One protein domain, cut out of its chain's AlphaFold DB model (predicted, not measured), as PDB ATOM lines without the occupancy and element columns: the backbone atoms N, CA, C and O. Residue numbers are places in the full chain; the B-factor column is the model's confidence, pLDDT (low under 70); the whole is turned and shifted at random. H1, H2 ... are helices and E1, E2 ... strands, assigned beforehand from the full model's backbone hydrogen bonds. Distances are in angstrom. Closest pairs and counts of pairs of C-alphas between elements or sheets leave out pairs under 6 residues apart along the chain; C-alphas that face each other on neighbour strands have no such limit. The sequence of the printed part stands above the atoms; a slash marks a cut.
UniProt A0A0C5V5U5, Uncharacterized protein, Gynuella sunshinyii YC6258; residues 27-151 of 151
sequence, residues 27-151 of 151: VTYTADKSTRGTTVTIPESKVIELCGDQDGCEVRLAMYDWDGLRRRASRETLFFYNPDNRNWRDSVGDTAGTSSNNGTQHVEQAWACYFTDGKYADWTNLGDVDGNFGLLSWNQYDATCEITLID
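What this domain is: This is residues 27 to 151 of the 151 residues of an uncharacterized protein of Gynuella sunshinyii YC6258 (UniProt A0A0C5V5U5). Two antiparallel sheets lie face to face as a sandwich: a large, twisted and curled sheet in the order E1 E12 E3 E4 E5 E6, and a smaller one in the order E2 E11 E8 E7. The short helix H1 sits beside the large sheet, and a small hairpin, E9 and E10, packs through E9 on E2 and E11, away from the large sheet. You have 125 printed residues, mostly strand by class, with named elements in the order E1 E2 H1 E3 E4 E5 E6 E7 E8 E9 E10 E11 E12. The whole is compact, with a radius of gyration of the C-alphas of 13.5 A and spans of 43 by 28 by 23 A.

How they stand to each other: Begin with the meander, each strand the antiparallel neighbour of the one before: E3, residues 57 to 64, E4, 72 to 81, E5, 87 to 90, and E6, 95 to 98. Look for N 61 and O 75, 2.9 A apart, between E3 and E4, and N 80 and O 89, 2.9 A, between E4 and E5. E4 bends by 54 degrees at residue 78, pairing with E3 over residues 72 to 79 and with E5 over 79 to 81. Beside E3 is E12, residues 144 to 150, with N 60 and O 148 at 2.9 A, and then the edge strand E1, residues 27 to 31, with N 29 and O 147 at 2.9 A. The other sheet has E2, residues 39 to 42, E11, 133 to 137, E8, 113 to 116, and E7, 106 to 110; find N 40 and O 135 at 2.8 A, N 114 and O 136 at 2.9 A, and N 110 and O 113 at 2.8 A. The facing parts of the two sheets are 7.2 A apart centre to centre, their planes 18 degrees apart. H1, residues 44 to 51, is at the large sheet's level, with a height over the sheet of 2.2 A; every O i to N i+4 pair in it is within hydrogen-bond range. The hairpin of E9, residues 119 to 121, and E10, 124 to 127, has N 126 and O 119 at 2.8 A; the closest C-alphas of E9 and E2 are Tyr 120 and Thr 39, 5.2 A.

Where its parts are: Find C-alpha 27 at (120.667, 160.662, 266.515), where E1 begins. E4, the longest strand, runs 27.3 A to C-alpha 81 at (123.901, 163.944, 281.640). E3 measures 22.2 A, and E12 runs 19.8 A to C-alpha 150 at (120.321, 156.063, 271.721).

The domain as a whole: The C-alphas of Leu 69 and Asp 84 are the two farthest apart, at 44.1 A. The printed part has no cut, no link is long, and no printed residue is under 70 in pLDDT.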
ATOM      1  N   VAL A  27     120.016 159.728 267.435       98.31
ATOM      2  CA  VAL A  27     120.667 160.662 266.515       98.31
ATOM      3  C   VAL A  27     122.096 160.219 266.231       98.31
ATOM      4  O   VAL A  27     122.793 159.761 267.132       98.31
ATOM      5  N   THR A  28     122.535 160.363 264.980       98.50
ATOM      6  CA  THR A  28     123.902 160.043 264.553       98.50
ATOM      7  C   THR A  28     124.594 161.288 264.009       98.50
ATOM      8  O   THR A  28     124.016 162.015 263.200       98.50
ATOM      9  N   TYR A  29     125.849 161.491 264.402       98.56
ATOM     10  CA  TYR A  29     126.744 162.502 263.837       98.56
ATOM     11  C   TYR A  29     127.960 161.829 263.207       98.56
ATOM     12  O   TYR A  29     128.410 160.779 263.669       98.56
ATOM     13  N   THR A  30     128.507 162.450 262.163       98.44
ATOM     14  CA  THR A  30     129.638 161.915 261.397       98.44
ATOM     15  C   THR A  30     130.699 162.986 261.216       98.44
ATOM     16  O   THR A  30     130.391 164.076 260.738       98.44
ATOM     17  N   ALA A  31     131.946 162.658 261.549       97.62
ATOM     18  CA  ALA A  31     133.126 163.453 261.237       97.62
ATOM     19  C   ALA A  31     133.943 162.725 260.163       97.62
ATOM     20  O   ALA A  31     134.441 161.620 260.390       97.62
ATOM     21  N   ASP A  32     134.048 163.324 258.979       95.94
ATOM     22  CA  ASP A  32     134.745 162.715 257.849       95.94
ATOM     23  C   ASP A  32     136.266 162.716 258.053       95.94
ATOM     24  O   ASP A  32     136.828 163.613 258.687       95.94
ATOM     25  N   LYS A  33     136.961 161.731 257.473       94.25
ATOM     26  CA  LYS A  33     138.430 161.675 257.525       94.25
ATOM     27  C   LYS A  33     139.114 162.894 256.890       94.25
ATOM     28  O   LYS A  33     140.242 163.217 257.248       94.25
ATOM     29  N   SER A  34     138.437 163.615 255.993       94.69
ATOM     30  CA  SER A  34     138.935 164.873 255.420       94.69
ATOM     31  C   SER A  34     138.889 166.065 256.382       94.69
ATOM     32  O   SER A  34     139.618 167.031 256.168       94.69
ATOM     33  N   THR A  35     138.093 166.006 257.455       94.19
ATOM     34  CA  THR A  35     137.933 167.093 258.441       94.19
ATOM     35  C   THR A  35     138.619 166.775 259.771       94.19
ATOM     36  O   THR A  35     138.198 167.233 260.832       94.19
ATOM     37  N   ARG A  36     139.663 165.944 259.747       95.75
ATOM     38  CA  ARG A  36     140.419 165.566 260.947       95.75
ATOM     39  C   ARG A  36     141.044 166.773 261.647       95.75
ATOM     40  O   ARG A  36     141.387 167.770 261.020       95.75
ATOM     41  N   GLY A  37     141.185 166.661 262.966       96.69
ATOM     42  CA  GLY A  37     141.612 167.755 263.837       96.69
ATOM     43  C   GLY A  37     140.504 168.760 264.153       96.69
ATOM     44  O   GLY A  37     140.795 169.797 264.748       96.69
ATOM     45  N   THR A  38     139.258 168.468 263.767       97.12
ATOM     46  CA  THR A  38     138.088 169.303 264.053       97.12
ATOM     47  C   THR A  38     136.995 168.512 264.764       97.12
ATOM     48  O   THR A  38     136.945 167.279 264.698       97.12
ATOM     49  N   THR A  39     136.120 169.245 265.446       97.62
ATOM     50  CA  THR A  39     134.953 168.694 266.131       97.62
ATOM     51  C   THR A  39     133.681 168.943 265.322       97.62
ATOM     52  O   THR A  39     133.376 170.081 264.970       97.62
ATOM     53  N   VAL A  40     132.883 167.896 265.107       98.25
ATOM     54  CA  VAL A  40     131.484 168.026 264.676       98.25
ATOM     55  C   VAL A  40     130.615 168.259 265.905       98.25
ATOM     56  O   VAL A  40     130.645 167.471 266.848       98.25
ATOM     57  N   THR A  41     129.857 169.353 265.905       98.19
ATOM     58  CA  THR A  41     129.031 169.755 267.048       98.19
ATOM     59  C   THR A  41     127.852 168.812 267.265       98.19
ATOM     60  O   THR A  41     127.068 168.557 266.350       98.19
ATOM     61  N   ILE A  42     127.695 168.377 268.512       98.62
ATOM     62  CA  ILE A  42     126.532 167.672 269.040       98.62
ATOM     63  C   ILE A  42     125.817 168.665 269.968       98.62
ATOM     64  O   ILE A  42     126.361 169.004 271.021       98.62
ATOM     65  N   PRO A  43     124.639 169.190 269.588       98.31
ATOM     66  CA  PRO A  43     123.939 170.179 270.395       98.31
ATOM     67  C   PRO A  43     123.612 169.651 271.794       98.31
ATOM     68  O   PRO A  43     123.067 168.555 271.912       98.31
ATOM     69  N   GLU A  44     123.836 170.464 272.830       98.25
ATOM     70  CA  GLU A  44     123.487 170.133 274.225       98.25
ATOM     71  C   GLU A  44     122.024 169.681 274.335       98.25
ATOM     72  O   GLU A  44     121.722 168.678 274.968       98.25
ATOM     73  N   SER A  45     121.117 170.348 273.612       98.19
ATOM     74  CA  SER A  45     119.696 169.973 273.552       98.19
ATOM     75  C   SER A  45     119.441 168.512 273.161       98.19
ATOM     76  O   SER A  45     118.512 167.916 273.689       98.19
ATOM     77  N   LYS A  46     120.266 167.914 272.287       98.50
ATOM     78  CA  LYS A  46     120.140 166.500 271.901       98.50
ATOM     79  C   LYS A  46     120.722 165.550 272.933       98.50
ATOM     80  O   LYS A  46     120.223 164.441 273.074       98.50
ATOM     81  N   VAL A  47     121.731 165.996 273.673       98.38
ATOM     82  CA  VAL A  47     122.262 165.252 274.817       98.38
ATOM     83  C   VAL A  47     121.259 165.259 275.969       98.38
ATOM     84  O   VAL A  47     121.034 164.223 276.574       98.38
ATOM     85  N   ILE A  48     120.605 166.391 276.239       98.38
ATOM     86  CA  ILE A  48     119.539 166.478 277.247       98.38
ATOM     87  C   ILE A  48     118.344 165.610 276.849       98.38
ATOM     88  O   ILE A  48     117.827 164.884 277.687       98.38
ATOM     89  N   GLU A  49     117.913 165.694 275.588       97.81
ATOM     90  CA  GLU A  49     116.757 164.947 275.078       97.81
ATOM     91  C   GLU A  49     116.916 163.436 275.236       97.81
ATOM     92  O   GLU A  49     115.943 162.795 275.598       97.81
ATOM     93  N   LEU A  50     118.113 162.897 274.979       98.12
ATOM     94  CA  LEU A  50     118.340 161.449 274.944       98.12
ATOM     95  C   LEU A  50     119.021 160.907 276.202       98.12
ATOM     96  O   LEU A  50     118.828 159.762 276.554       98.12
ATOM     97  N   CYS A  51     119.872 161.695 276.858       98.00
ATOM     98  CA  CYS A  51     120.759 161.219 277.928       98.00
ATOM     99  C   CYS A  51     120.523 161.943 279.263       98.00
ATOM    100  O   CYS A  51     121.293 161.761 280.209       98.00
ATOM    101  N   GLY A  52     119.539 162.848 279.303       97.38
ATOM    102  CA  GLY A  52     119.287 163.768 280.410       97.38
ATOM    103  C   GLY A  52     118.360 163.238 281.501       97.38
ATOM    104  O   GLY A  52     118.049 163.977 282.438       97.38
ATOM    105  N   ASP A  53     117.864 162.010 281.359       95.31
ATOM    106  CA  ASP A  53     116.876 161.418 282.252       95.31
ATOM    107  C   ASP A  53     117.501 160.452 283.282       95.31
ATOM    108  O   ASP A  53     118.695 160.516 283.585       95.31
ATOM    109  N   GLN A  54     116.672 159.617 283.919       95.06
ATOM    110  CA  GLN A  54     117.132 158.700 284.968       95.06
ATOM    111  C   GLN A  54     117.879 157.480 284.432       95.06
ATOM    112  O   GLN A  54     118.646 156.883 285.193       95.06
ATOM    113  N   ASP A  55     117.661 157.126 283.169       94.56
ATOM    114  CA  ASP A  55     118.218 155.930 282.548       94.56
ATOM    115  C   ASP A  55     119.496 156.267 281.764       94.56
ATOM    116  O   ASP A  55     120.387 155.420 281.655       94.56
ATOM    117  N   GLY A  56     119.653 157.530 281.347       96.75
ATOM    118  CA  GLY A  56     120.766 157.967 280.513       96.75
ATOM    119  C   GLY A  56     120.610 157.438 279.088       96.75
ATOM    120  O   GLY A  56     119.562 156.935 278.716       96.75
ATOM    121  N   CYS A  57     121.665 157.523 278.281       98.00
ATOM    122  CA  CYS A  57     121.639 157.007 276.913       98.00
ATOM    123  C   CYS A  57     122.802 156.063 276.637       98.00
ATOM    124  O   CYS A  57     123.893 156.183 277.208       98.00
ATOM    125  N   GLU A  58     122.607 155.162 275.683       98.12
ATOM    126  CA  GLU A  58     123.709 154.423 275.087       98.12
ATOM    127  C   GLU A  58     124.413 155.302 274.043       98.12
ATOM    128  O   GLU A  58     123.814 155.797 273.082       98.12
ATOM    129  N   VAL A  59     125.724 155.464 274.205       98.12
ATOM    130  CA  VAL A  59     126.596 156.124 273.237       98.12
ATOM    131  C   VAL A  59     127.339 155.056 272.454       98.12
ATOM    132  O   VAL A  59     128.163 154.340 273.013       98.12
ATOM    133  N   ARG A  60     127.114 154.982 271.140       98.06
ATOM    134  CA  ARG A  60     127.915 154.157 270.222       98.06
ATOM    135  C   ARG A  60     128.905 155.017 269.474       98.06
ATOM    136  O   ARG A  60     128.499 155.867 268.684       98.06
ATOM    137  N   LEU A  61     130.190 154.742 269.642       97.88
ATOM    138  CA  LEU A  61     131.267 155.425 268.937       97.88
ATOM    139  C   LEU A  61     131.938 154.454 267.967       97.88
ATOM    140  O   LEU A  61     132.399 153.381 268.357       97.88
ATOM    141  N   ALA A  62     131.982 154.812 266.689       97.69
ATOM    142  CA  ALA A  62     132.488 153.964 265.623       97.69
ATOM    143  C   ALA A  62     133.550 154.671 264.779       97.69
ATOM    144  O   ALA A  62     133.495 155.872 264.529       97.69
ATOM    145  N   MET A  63     134.494 153.869 264.300       96.88
ATOM    146  CA  MET A  63     135.552 154.256 263.385       96.88
ATOM    147  C   MET A  63     135.437 153.404 262.118       96.88
ATOM    148  O   MET A  63     135.418 152.171 262.186       96.88
ATOM    149  N   TYR A  64     135.352 154.053 260.962       97.31
ATOM    150  CA  TYR A  64     135.177 153.410 259.663       97.31
ATOM    151  C   TYR A  64     136.363 153.686 258.732       97.31
ATOM    152  O   TYR A  64     136.868 154.806 258.675       97.31
ATOM    153  N   ASP A  65     136.772 152.655 257.984       96.06
ATOM    154  CA  ASP A  65     137.813 152.710 256.942       96.06
ATOM    155  C   ASP A  65     139.211 153.123 257.444       96.06
ATOM    156  O   ASP A  65     140.035 153.614 256.682       96.06
ATOM    157  N   TRP A  66     139.500 152.871 258.724       94.06
ATOM    158  CA  TRP A  66     140.783 153.178 259.378       94.06
ATOM    159  C   TRP A  66     141.994 152.427 258.807       94.06
ATOM    160  O   TRP A  66     143.139 152.742 259.124       94.06
ATOM    161  N   ASP A  67     141.739 151.401 258.002       94.44
ATOM    162  CA  ASP A  67     142.717 150.506 257.399       94.44
ATOM    163  C   ASP A  67     142.665 150.489 255.864       94.44
ATOM    164  O   ASP A  67     143.359 149.688 255.237       94.44
ATOM    165  N   GLY A  68     141.813 151.319 255.252       95.12
ATOM    166  CA  GLY A  68     141.569 151.326 253.807       95.12
ATOM    167  C   GLY A  68     140.828 150.094 253.265       95.12
ATOM    168  O   GLY A  68     140.707 149.945 252.048       95.12
ATOM    169  N   LEU A  69     140.337 149.198 254.132       97.19
ATOM    170  CA  LEU A  69     139.575 148.000 253.757       97.19
ATOM    171  C   LEU A  69     138.083 148.140 254.079       97.19
ATOM    172  O   LEU A  69     137.359 147.142 254.069       97.19
ATOM    173  N   ARG A  70     137.605 149.362 254.361       95.75
ATOM    174  CA  ARG A  70     136.193 149.658 254.656       95.75
ATOM    175  C   ARG A  70     135.641 148.884 255.856       95.75
ATOM    176  O   ARG A  70     134.439 148.616 255.931       95.75
ATOM    177  N   ARG A  71     136.505 148.502 256.800       95.88
ATOM    178  CA  ARG A  71     136.076 147.860 258.046       95.88
ATOM    179  C   ARG A  71     135.543 148.894 259.029       95.88
ATOM    180  O   ARG A  71     135.869 150.079 258.958       95.88
ATOM    181  N   ARG A  72     134.722 148.418 259.963       96.94
ATOM    182  CA  ARG A  72     134.163 149.207 261.058       96.94
ATOM    183  C   ARG A  72     134.608 148.617 262.385       96.94
ATOM    184  O   ARG A  72     134.533 147.407 262.578       96.94
ATOM    185  N   ALA A  73     135.067 149.483 263.271       96.38
ATOM    186  CA  ALA A  73     135.350 149.160 264.656       96.38
ATOM    187  C   ALA A  73     134.478 150.062 265.540       96.38
ATOM    188  O   ALA A  73     134.193 151.194 265.148       96.38
ATOM    189  N   SER A  74     134.019 149.577 266.691       96.31
ATOM    190  CA  SER A  74     133.125 150.341 267.566       96.31
ATOM    191  C   SER A  74     133.368 150.065 269.045       96.31
ATOM    192  O   SER A  74     133.885 149.007 269.412       96.31
ATOM    193  N   ARG A  75     132.971 151.032 269.872       96.19
ATOM    194  CA  ARG A  75     132.777 150.930 271.320       96.19
ATOM    195  C   ARG A  75     131.393 151.463 271.668       96.19
ATOM    196  O   ARG A  75     130.831 152.251 270.907       96.19
ATOM    197  N   GLU A  76     130.874 151.034 272.805       96.81
ATOM    198  CA  GLU A  76     129.634 151.549 273.370       96.81
ATOM    199  C   GLU A  76     129.778 151.744 274.875       96.81
ATOM    200  O   GLU A  76     130.590 151.068 275.509       96.81
ATOM    201  N   THR A  77     129.012 152.679 275.421       96.88
ATOM    202  CA  THR A  77     129.003 153.007 276.846       96.88
ATOM    203  C   THR A  77     127.652 153.592 277.245       96.88
ATOM    204  O   THR A  77     126.974 154.211 276.423       96.88
ATOM    205  N   LEU A  78     127.265 153.398 278.505       97.88
ATOM    206  CA  LEU A  78     126.160 154.123 279.120       97.88
ATOM    207  C   LEU A  78     126.645 155.498 279.595       97.88
ATOM    208  O   LEU A  78     127.624 155.594 280.344       97.88
ATOM    209  N   PHE A  79     125.942 156.543 279.170       98.31
ATOM    210  CA  PHE A  79     126.261 157.935 279.451       98.31
ATOM    211  C   PHE A  79     125.094 158.641 280.141       98.31
ATOM    212  O   PHE A  79     123.955 158.577 279.684       98.31
ATOM    213  N   PHE A  80     125.400 159.368 281.212       98.25
ATOM    214  CA  PHE A  80     124.436 160.179 281.949       98.25
ATOM    215  C   PHE A  80     124.788 161.654 281.840       98.25
ATOM    216  O   PHE A  80     125.950 162.027 282.041       98.25
ATOM    217  N   TYR A  81     123.778 162.493 281.622       98.44
ATOM    218  CA  TYR A  81     123.901 163.944 281.640       98.44
ATOM    219  C   TYR A  81     122.911 164.559 282.628       98.44
ATOM    220  O   TYR A  81     121.729 164.245 282.616       98.44
ATOM    221  N   ASN A  82     123.371 165.465 283.487       98.12
ATOM    222  CA  ASN A  82     122.497 166.215 284.381       98.12
ATOM    223  C   ASN A  82     122.252 167.620 283.798       98.12
ATOM    224  O   ASN A  82     123.170 168.443 283.827       98.12
ATOM    225  N   PRO A  83     121.037 167.942 283.313       97.38
ATOM    226  CA  PRO A  83     120.756 169.248 282.712       97.38
ATOM    227  C   PRO A  83     120.766 170.414 283.714       97.38
ATOM    228  O   PRO A  83     120.955 171.559 283.310       97.38
ATOM    229  N   ASP A  84     120.595 170.152 285.015       97.50
ATOM    230  CA  ASP A  84     120.534 171.198 286.042       97.50
ATOM    231  C   ASP A  84     121.918 171.771 286.368       97.50
ATOM    232  O   ASP A  84     122.061 172.962 286.649       97.50
ATOM    233  N   ASN A  85     122.946 170.917 286.369       97.19
ATOM    234  CA  ASN A  85     124.307 171.292 286.766       97.19
ATOM    235  C   ASN A  85     125.384 170.944 285.737       97.19
ATOM    236  O   ASN A  85     126.561 171.183 286.006       97.19
ATOM    237  N   ARG A  86     124.991 170.410 284.574       97.69
ATOM    238  CA  ARG A  86     125.858 170.095 283.432       97.69
ATOM    239  C   ARG A  86     126.905 169.015 283.693       97.69
ATOM    240  O   ARG A  86     127.808 168.833 282.868       97.69
ATOM    241  N   ASN A  87     126.801 168.309 284.818       97.94
ATOM    242  CA  ASN A  87     127.670 167.184 285.116       97.94
ATOM    243  C   ASN A  87     127.307 165.995 284.241       97.94
ATOM    244  O   ASN A  87     126.135 165.739 283.967       97.94
ATOM    245  N   TRP A  88     128.321 165.236 283.865       97.94
ATOM    246  CA  TRP A  88     128.150 164.037 283.072       97.94
ATOM    247  C   TRP A  88     128.992 162.890 283.617       97.94
ATOM    248  O   TRP A  88     129.987 163.114 284.315       97.94
ATOM    249  N   ARG A  89     128.583 161.657 283.311       97.56
ATOM    250  CA  ARG A  89     129.324 160.444 283.674       97.56
ATOM    251  C   ARG A  89     129.283 159.417 282.557       97.56
ATOM    252  O   ARG A  89     128.230 159.163 281.983       97.56
ATOM    253  N   ASP A  90     130.433 158.808 282.326       96.50
ATOM    254  CA  ASP A  90     130.633 157.678 281.435       96.50
ATOM    255  C   ASP A  90     130.853 156.390 282.243       96.50
ATOM    256  O   ASP A  90     131.655 156.362 283.181       96.50
ATOM    257  N   SER A  91     130.128 155.325 281.900       93.69
ATOM    258  CA  SER A  91     130.145 154.071 282.666       93.69
ATOM    259  C   SER A  91     131.375 153.188 282.424       93.69
ATOM    260  O   SER A  91     131.817 152.510 283.352       93.69
ATOM    261  N   VAL A  92     131.925 153.169 281.206       86.62
ATOM    262  CA  VAL A  92     133.009 152.246 280.821       86.62
ATOM    263  C   VAL A  92     134.365 152.747 281.315       86.62
ATOM    264  O   VAL A  92     135.173 151.950 281.798       86.62
ATOM    265  N   GLY A  93     134.611 154.055 281.237       76.38
ATOM    266  CA  GLY A  93     135.809 154.698 281.772       76.38
ATOM    267  C   GLY A  93     135.734 155.024 283.265       76.38
ATOM    268  O   GLY A  93     136.756 155.372 283.856       76.38
ATOM    269  N   ASP A  94     134.541 154.935 283.864       89.25
ATOM    270  CA  ASP A  94     134.214 155.516 285.173       89.25
ATOM    271  C   ASP A  94     134.683 156.978 285.295       89.25
ATOM    272  O   ASP A  94     135.198 157.432 286.320       89.25
ATOM    273  N   THR A  95     134.550 157.719 284.196       92.69
ATOM    274  CA  THR A  95     134.968 159.116 284.096       92.69
ATOM    275  C   THR A  95     133.782 160.047 284.250       92.69
ATOM    276  O   THR A  95     132.661 159.735 283.853       92.69
ATOM    277  N   ALA A  96     134.036 161.221 284.815       96.50
ATOM    278  CA  ALA A  96     133.034 162.256 284.987       96.50
ATOM    279  C   ALA A  96     133.629 163.633 284.705       96.50
ATOM    280  O   ALA A  96     134.840 163.850 284.825       96.50
ATOM    281  N   GLY A  97     132.755 164.572 284.375       97.00
ATOM    282  CA  GLY A  97     133.128 165.950 284.116       97.00
ATOM    283  C   GLY A  97     131.936 166.885 284.184       97.00
ATOM    284  O   GLY A  97     130.857 166.513 284.650       97.00
ATOM    285  N   THR A  98     132.160 168.114 283.738       97.81
ATOM    286  CA  THR A  98     131.163 169.180 283.762       97.81
ATOM    287  C   THR A  98     131.273 169.954 282.463       97.81
ATOM    288  O   THR A  98     132.295 170.588 282.234       97.81
ATOM    289  N   SER A  99     130.223 169.946 281.647       96.81
ATOM    290  CA  SER A  99     130.221 170.745 280.416       96.81
ATOM    291  C   SER A  99     130.123 172.254 280.706       96.81
ATOM    292  O   SER A  99     129.606 172.679 281.744       96.81
ATOM    293  N   SER A 100     130.587 173.075 279.766       95.88
ATOM    294  CA  SER A 100     130.787 174.521 279.860       95.88
ATOM    295  C   SER A 100     131.750 174.975 280.977       95.88
ATOM    296  O   SER A 100     131.522 176.023 281.593       95.88
ATOM    297  N   ASN A 101     132.828 174.229 281.256       95.88
ATOM    298  CA  ASN A 101     133.771 174.550 282.347       95.88
ATOM    299  C   ASN A 101     135.108 175.197 281.904       95.88
ATOM    300  O   ASN A 101     136.012 175.365 282.727       95.88
ATOM    301  N   ASN A 102     135.234 175.601 280.632       94.38
ATOM    302  CA  ASN A 102     136.448 176.096 279.954       94.38
ATOM    303  C   ASN A 102     137.571 175.063 279.749       94.38
ATOM    304  O   ASN A 102     138.522 175.340 279.013       94.38
ATOM    305  N   GLY A 103     137.495 173.891 280.374       95.50
ATOM    306  CA  GLY A 103     138.421 172.783 280.194       95.50
ATOM    307  C   GLY A 103     137.838 171.742 279.249       95.50
ATOM    308  O   GLY A 103     136.668 171.410 279.312       95.50
ATOM    309  N   THR A 104     138.662 171.196 278.363       97.31
ATOM    310  CA  THR A 104     138.227 170.067 277.539       97.31
ATOM    311  C   THR A 104     138.399 168.763 278.278       97.31
ATOM    312  O   THR A 104     139.473 168.470 278.810       97.31
ATOM    313  N   GLN A 105     137.363 167.951 278.211       96.94
ATOM    314  CA  GLN A 105     137.310 166.616 278.746       96.94
ATOM    315  C   GLN A 105     136.769 165.678 277.660       96.94
ATOM    316  O   GLN A 105     135.869 165.996 276.879       96.94
ATOM    317  N   HIS A 106     137.363 164.495 277.584       95.94
ATOM    318  CA  HIS A 106     136.934 163.463 276.654       95.94
ATOM    319  C   HIS A 106     136.095 162.454 277.425       95.94
ATOM    320  O   HIS A 106     136.602 161.819 278.346       95.94
ATOM    321  N   VAL A 107     134.822 162.350 277.052       96.12
ATOM    322  CA  VAL A 107     133.852 161.445 277.668       96.12
ATOM    323  C   VAL A 107     134.220 159.997 277.363       96.12
ATOM    324  O   VAL A 107     134.299 159.181 278.267       96.12
ATOM    325  N   GLU A 108     134.482 159.693 276.090       95.25
ATOM    326  CA  GLU A 108     134.858 158.355 275.623       95.25
ATOM    327  C   GLU A 108     135.768 158.475 274.394       95.25
ATOM    328  O   GLU A 108     135.666 159.418 273.598       95.25
ATOM    329  N   GLN A 109     136.653 157.495 274.221       93.94
ATOM    330  CA  GLN A 109     137.572 157.407 273.096       93.94
ATOM    331  C   GLN A 109     137.496 156.026 272.435       93.94
ATOM    332  O   GLN A 109     137.899 155.009 272.996       93.94
ATOM    333  N   ALA A 110     137.157 156.001 271.149       92.88
ATOM    334  CA  ALA A 110     137.320 154.847 270.275       92.88
ATOM    335  C   ALA A 110     138.440 155.124 269.260       92.88
ATOM    336  O   ALA A 110     138.205 155.581 268.142       92.88
ATOM    337  N   TRP A 111     139.682 154.820 269.656       94.94
ATOM    338  CA  TRP A 111     140.892 155.016 268.845       94.94
ATOM    339  C   TRP A 111     141.114 156.476 268.418       94.94
ATOM    340  O   TRP A 111     141.656 157.244 269.208       94.94
ATOM    341  N   ALA A 112     140.739 156.846 267.188       96.06
ATOM    342  CA  ALA A 112     140.830 158.210 266.667       96.06
ATOM    343  C   ALA A 112     139.544 159.023 266.872       96.06
ATOM    344  O   ALA A 112     139.552 160.227 266.643       96.06
ATOM    345  N   CYS A 113     138.453 158.384 267.284       97.69
ATOM    346  CA  CYS A 113     137.157 159.022 267.461       97.69
ATOM    347  C   CYS A 113     136.935 159.317 268.936       97.69
ATOM    348  O   CYS A 113     137.126 158.437 269.773       97.69
ATOM    349  N   TYR A 114     136.522 160.539 269.246       97.56
ATOM    350  CA  TYR A 114     136.305 160.997 270.612       97.56
ATOM    351  C   TYR A 114     134.912 161.601 270.746       97.56
ATOM    352  O   TYR A 114     134.535 162.457 269.944       97.56
ATOM    353  N   PHE A 115     134.189 161.190 271.784       97.94
ATOM    354  CA  PHE A 115     133.071 161.957 272.320       97.94
ATOM    355  C   PHE A 115     133.628 162.913 273.380       97.94
ATOM    356  O   PHE A 115     134.329 162.484 274.294       97.94
ATOM    357  N   THR A 116     133.410 164.215 273.222       97.62
ATOM    358  CA  THR A 116     134.108 165.257 273.994       97.62
ATOM    359  C   THR A 116     133.176 166.426 274.302       97.62
ATOM    360  O   THR A 116     132.258 166.674 273.530       97.62
ATOM    361  N   ASP A 117     133.413 167.164 275.387       97.19
ATOM    362  CA  ASP A 117     132.722 168.441 275.663       97.19
ATOM    363  C   ASP A 117     133.475 169.656 275.081       97.19
ATOM    364  O   ASP A 117     132.893 170.689 274.771       97.19
ATOM    365  N   GLY A 118     134.780 169.520 274.840       96.75
ATOM    366  CA  GLY A 118     135.579 170.551 274.181       96.75
ATOM    367  C   GLY A 118     135.477 170.591 272.654       96.75
ATOM    368  O   GLY A 118     135.177 169.607 271.970       96.75
ATOM    369  N   LYS A 119     135.836 171.749 272.098       97.31
ATOM    370  CA  LYS A 119     135.924 171.986 270.654       97.31
ATOM    371  C   LYS A 119     137.356 171.981 270.155       97.31
ATOM    372  O   LYS A 119     138.255 172.517 270.796       97.31
ATOM    373  N   TYR A 120     137.533 171.466 268.945       97.81
ATOM    374  CA  TYR A 120     138.783 171.544 268.208       97.81
ATOM    375  C   TYR A 120     138.563 172.140 266.824       97.81
ATOM    376  O   TYR A 120     137.557 171.864 266.164       97.81
ATOM    377  N   ALA A 121     139.546 172.916 266.378       97.12
ATOM    378  CA  ALA A 121     139.700 173.342 264.995       97.12
ATOM    379  C   ALA A 121     141.185 173.302 264.635       97.12
ATOM    380  O   ALA A 121     142.017 173.723 265.437       97.12
ATOM    381  N   ASP A 122     141.516 172.783 263.453       96.50
ATOM    382  CA  ASP A 122     142.893 172.682 262.958       96.50
ATOM    383  C   ASP A 122     143.876 172.140 264.014       96.50
ATOM    384  O   ASP A 122     144.937 172.713 264.260       96.50
ATOM    385  N   TRP A 123     143.500 171.038 264.675       97.12
ATOM    386  CA  TRP A 123     144.299 170.363 265.716       97.12
ATOM    387  C   TRP A 123     144.525 171.178 266.993       97.12
ATOM    388  O   TRP A 123     145.289 170.769 267.868       97.12
ATOM    389  N   THR A 124     143.845 172.313 267.122       97.81
ATOM    390  CA  THR A 124     143.948 173.210 268.267       97.81
ATOM    391  C   THR A 124     142.739 173.031 269.164       97.81
ATOM    392  O   THR A 124     141.601 173.090 268.701       97.81
ATOM    393  N   ASN A 125     142.996 172.831 270.455       97.75
ATOM    394  CA  ASN A 125     141.953 172.824 271.467       97.75
ATOM    395  C   ASN A 125     141.445 174.259 271.700       97.75
ATOM    396  O   ASN A 125     142.226 175.140 272.063       97.75
ATOM    397  N   LEU A 126     140.149 174.477 271.491       97.31
ATOM    398  CA  LEU A 126     139.455 175.751 271.695       97.31
ATOM    399  C   LEU A 126     138.709 175.822 273.040       97.31
ATOM    400  O   LEU A 126     138.119 176.856 273.353       97.31
ATOM    401  N   GLY A 127     138.745 174.749 273.827       97.00
ATOM    402  CA  GLY A 127     138.087 174.627 275.119       97.00
ATOM    403  C   GLY A 127     136.619 174.223 275.016       97.00
ATOM    404  O   GLY A 127     136.077 173.975 273.936       97.00
ATOM    405  N   ASP A 128     135.988 174.150 276.180       96.56
ATOM    406  CA  ASP A 128     134.558 173.912 276.364       96.56
ATOM    407  C   ASP A 128     133.891 175.216 276.830       96.56
ATOM    408  O   ASP A 128     133.966 175.593 278.002       96.56
ATOM    409  N   VAL A 129     133.322 175.954 275.875       93.75
ATOM    410  CA  VAL A 129     132.890 177.350 276.071       93.75
ATOM    411  C   VAL A 129     131.394 177.579 275.862       93.75
ATOM    412  O   VAL A 129     130.919 178.690 276.088       93.75
ATOM    413  N   ASP A 130     130.652 176.580 275.382       91.50
ATOM    414  CA  ASP A 130     129.242 176.752 275.013       91.50
ATOM    415  C   ASP A 130     128.328 175.580 275.390       91.50
ATOM    416  O   ASP A 130     127.166 175.578 274.984       91.50
ATOM    417  N   GLY A 131     128.827 174.607 276.161       93.69
ATOM    418  CA  GLY A 131     128.035 173.498 276.702       93.69
ATOM    419  C   GLY A 131     127.611 172.439 275.689       93.69
ATOM    420  O   GLY A 131     127.012 171.435 276.071       93.69
ATOM    421  N   ASN A 132     127.917 172.639 274.407       97.81
ATOM    422  CA  ASN A 132     127.716 171.620 273.393       97.81
ATOM    423  C   ASN A 132     128.770 170.527 273.531       97.81
ATOM    424  O   ASN A 132     129.899 170.779 273.938       97.81
ATOM    425  N   PHE A 133     128.417 169.328 273.089       98.50
ATOM    426  CA  PHE A 133     129.371 168.242 272.953       98.50
ATOM    427  C   PHE A 133     129.898 168.167 271.520       98.50
ATOM    428  O   PHE A 133     129.523 168.925 270.616       98.50
ATOM    429  N   GLY A 134     130.797 167.221 271.307       98.12
ATOM    430  CA  GLY A 134     131.564 167.098 270.097       98.12
ATOM    431  C   GLY A 134     131.888 165.661 269.739       98.12
ATOM    432  O   GLY A 134     132.239 164.854 270.597       98.12
ATOM    433  N   LEU A 135     131.842 165.380 268.439       98.50
ATOM    434  CA  LEU A 135     132.539 164.257 267.832       98.50
ATOM    435  C   LEU A 135     133.851 164.765 267.234       98.50
ATOM    436  O   LEU A 135     133.847 165.453 266.212       98.50
ATOM    437  N   LEU A 136     134.968 164.421 267.861       97.94
ATOM    438  CA  LEU A 136     136.302 164.771 267.387       97.94
ATOM    439  C   LEU A 136     136.914 163.599 266.611       97.94
ATOM    440  O   LEU A 136     136.960 162.472 267.107       97.94
ATOM    441  N   SER A 137     137.417 163.887 265.407       96.31
ATOM    442  CA  SER A 137     138.239 162.962 264.618       96.31
ATOM    443  C   SER A 137     139.716 163.351 264.735       96.31
ATOM    444  O   SER A 137     140.120 164.423 264.281       96.31
ATOM    445  N   TRP A 138     140.521 162.512 265.388       95.94
ATOM    446  CA  TRP A 138     141.882 162.832 265.831       95.94
ATOM    447  C   TRP A 138     142.989 162.165 264.993       95.94
ATOM    448  O   TRP A 138     142.832 161.900 263.797       95.94
ATOM    449  N   ASN A 139     144.177 161.980 265.580       94.25
ATOM    450  CA  ASN A 139     145.411 161.697 264.850       94.25
ATOM    451  C   ASN A 139     145.848 160.219 264.826       94.25
ATOM    452  O   ASN A 139     146.711 159.880 264.020       94.25
ATOM    453  N   GLN A 140     145.251 159.337 265.637       94.62
ATOM    454  CA  GLN A 140     145.717 157.950 265.779       94.62
ATOM    455  C   GLN A 140     145.495 157.102 264.522       94.62
ATOM    456  O   GLN A 140     146.301 156.221 264.234       94.62
ATOM    457  N   TYR A 141     144.416 157.364 263.785       95.00
ATOM    458  CA  TYR A 141     144.045 156.661 262.558       95.00
ATOM    459  C   TYR A 141     143.442 157.642 261.556       95.00
ATOM    460  O   TYR A 141     142.846 158.647 261.945       95.00
ATOM    461  N   ASP A 142     143.595 157.342 260.267       94.94
ATOM    462  CA  ASP A 142     142.915 158.062 259.195       94.94
ATOM    463  C   ASP A 142     141.553 157.423 258.928       94.94
ATOM    464  O   ASP A 142     141.458 156.427 258.216       94.94
ATOM    465  N   ALA A 143     140.508 157.935 259.578       95.25
ATOM    466  CA  ALA A 143     139.212 157.274 259.610       95.25
ATOM    467  C   ALA A 143     138.043 158.258 259.680       95.25
ATOM    468  O   ALA A 143     138.166 159.361 260.215       95.25
ATOM    469  N   THR A 144     136.894 157.824 259.161       97.75
ATOM    470  CA  THR A 144     135.618 158.503 259.396       97.75
ATOM    471  C   THR A 144     135.097 158.074 260.760       97.75
ATOM    472  O   THR A 144     135.008 156.879 261.051       97.75
ATOM    473  N   CYS A 145     134.754 159.050 261.591       98.31
ATOM    474  CA  CYS A 145     134.195 158.828 262.913       98.31
ATOM    475  C   CYS A 145     132.682 158.998 262.877       98.31
ATOM    476  O   CYS A 145     132.165 159.895 262.214       98.31
ATOM    477  N   GLU A 146     131.976 158.160 263.624       98.38
ATOM    478  CA  GLU A 146     130.533 158.254 263.805       98.38
ATOM    479  C   GLU A 146     130.192 158.073 265.279       98.38
ATOM    480  O   GLU A 146     130.742 157.195 265.941       98.38
ATOM    481  N   ILE A 147     129.260 158.876 265.778       98.62
ATOM    482  CA  ILE A 147     128.672 158.709 267.106       98.62
ATOM    483  C   ILE A 147     127.165 158.592 266.963       98.62
ATOM    484  O   ILE A 147     126.570 159.313 266.166       98.62
ATOM    485  N   THR A 148     126.551 157.689 267.718       98.62
ATOM    486  CA  THR A 148     125.097 157.591 267.843       98.62
ATOM    487  C   THR A 148     124.714 157.653 269.312       98.62
ATOM    488  O   THR A 148     125.258 156.883 270.097       98.62
ATOM    489  N   LEU A 149     123.791 158.550 269.654       98.56
ATOM    490  CA  LEU A 149     123.117 158.586 270.954       98.56
ATOM    491  C   LEU A 149     121.790 157.840 270.811       98.56
ATOM    492  O   LEU A 149     121.110 158.029 269.795       98.56
ATOM    493  N   ILE A 150     121.469 156.971 271.766       98.19
ATOM    494  CA  ILE A 150     120.321 156.063 271.721       98.19
ATOM    495  C   ILE A 150     119.649 156.052 273.097       98.19
ATOM    496  O   ILE A 150     120.316 155.705 274.070       98.19
ATOM    497  N   ASP A 151     118.364 156.392 273.126       93.62
ATOM    498  CA  ASP A 151     117.466 156.299 274.286       93.62
ATOM    499  C   ASP A 151     116.367 155.256 274.000       93.62
ATOM    500  O   ASP A 151     115.621 155.424 272.998       93.62
TER     501      ASP A 151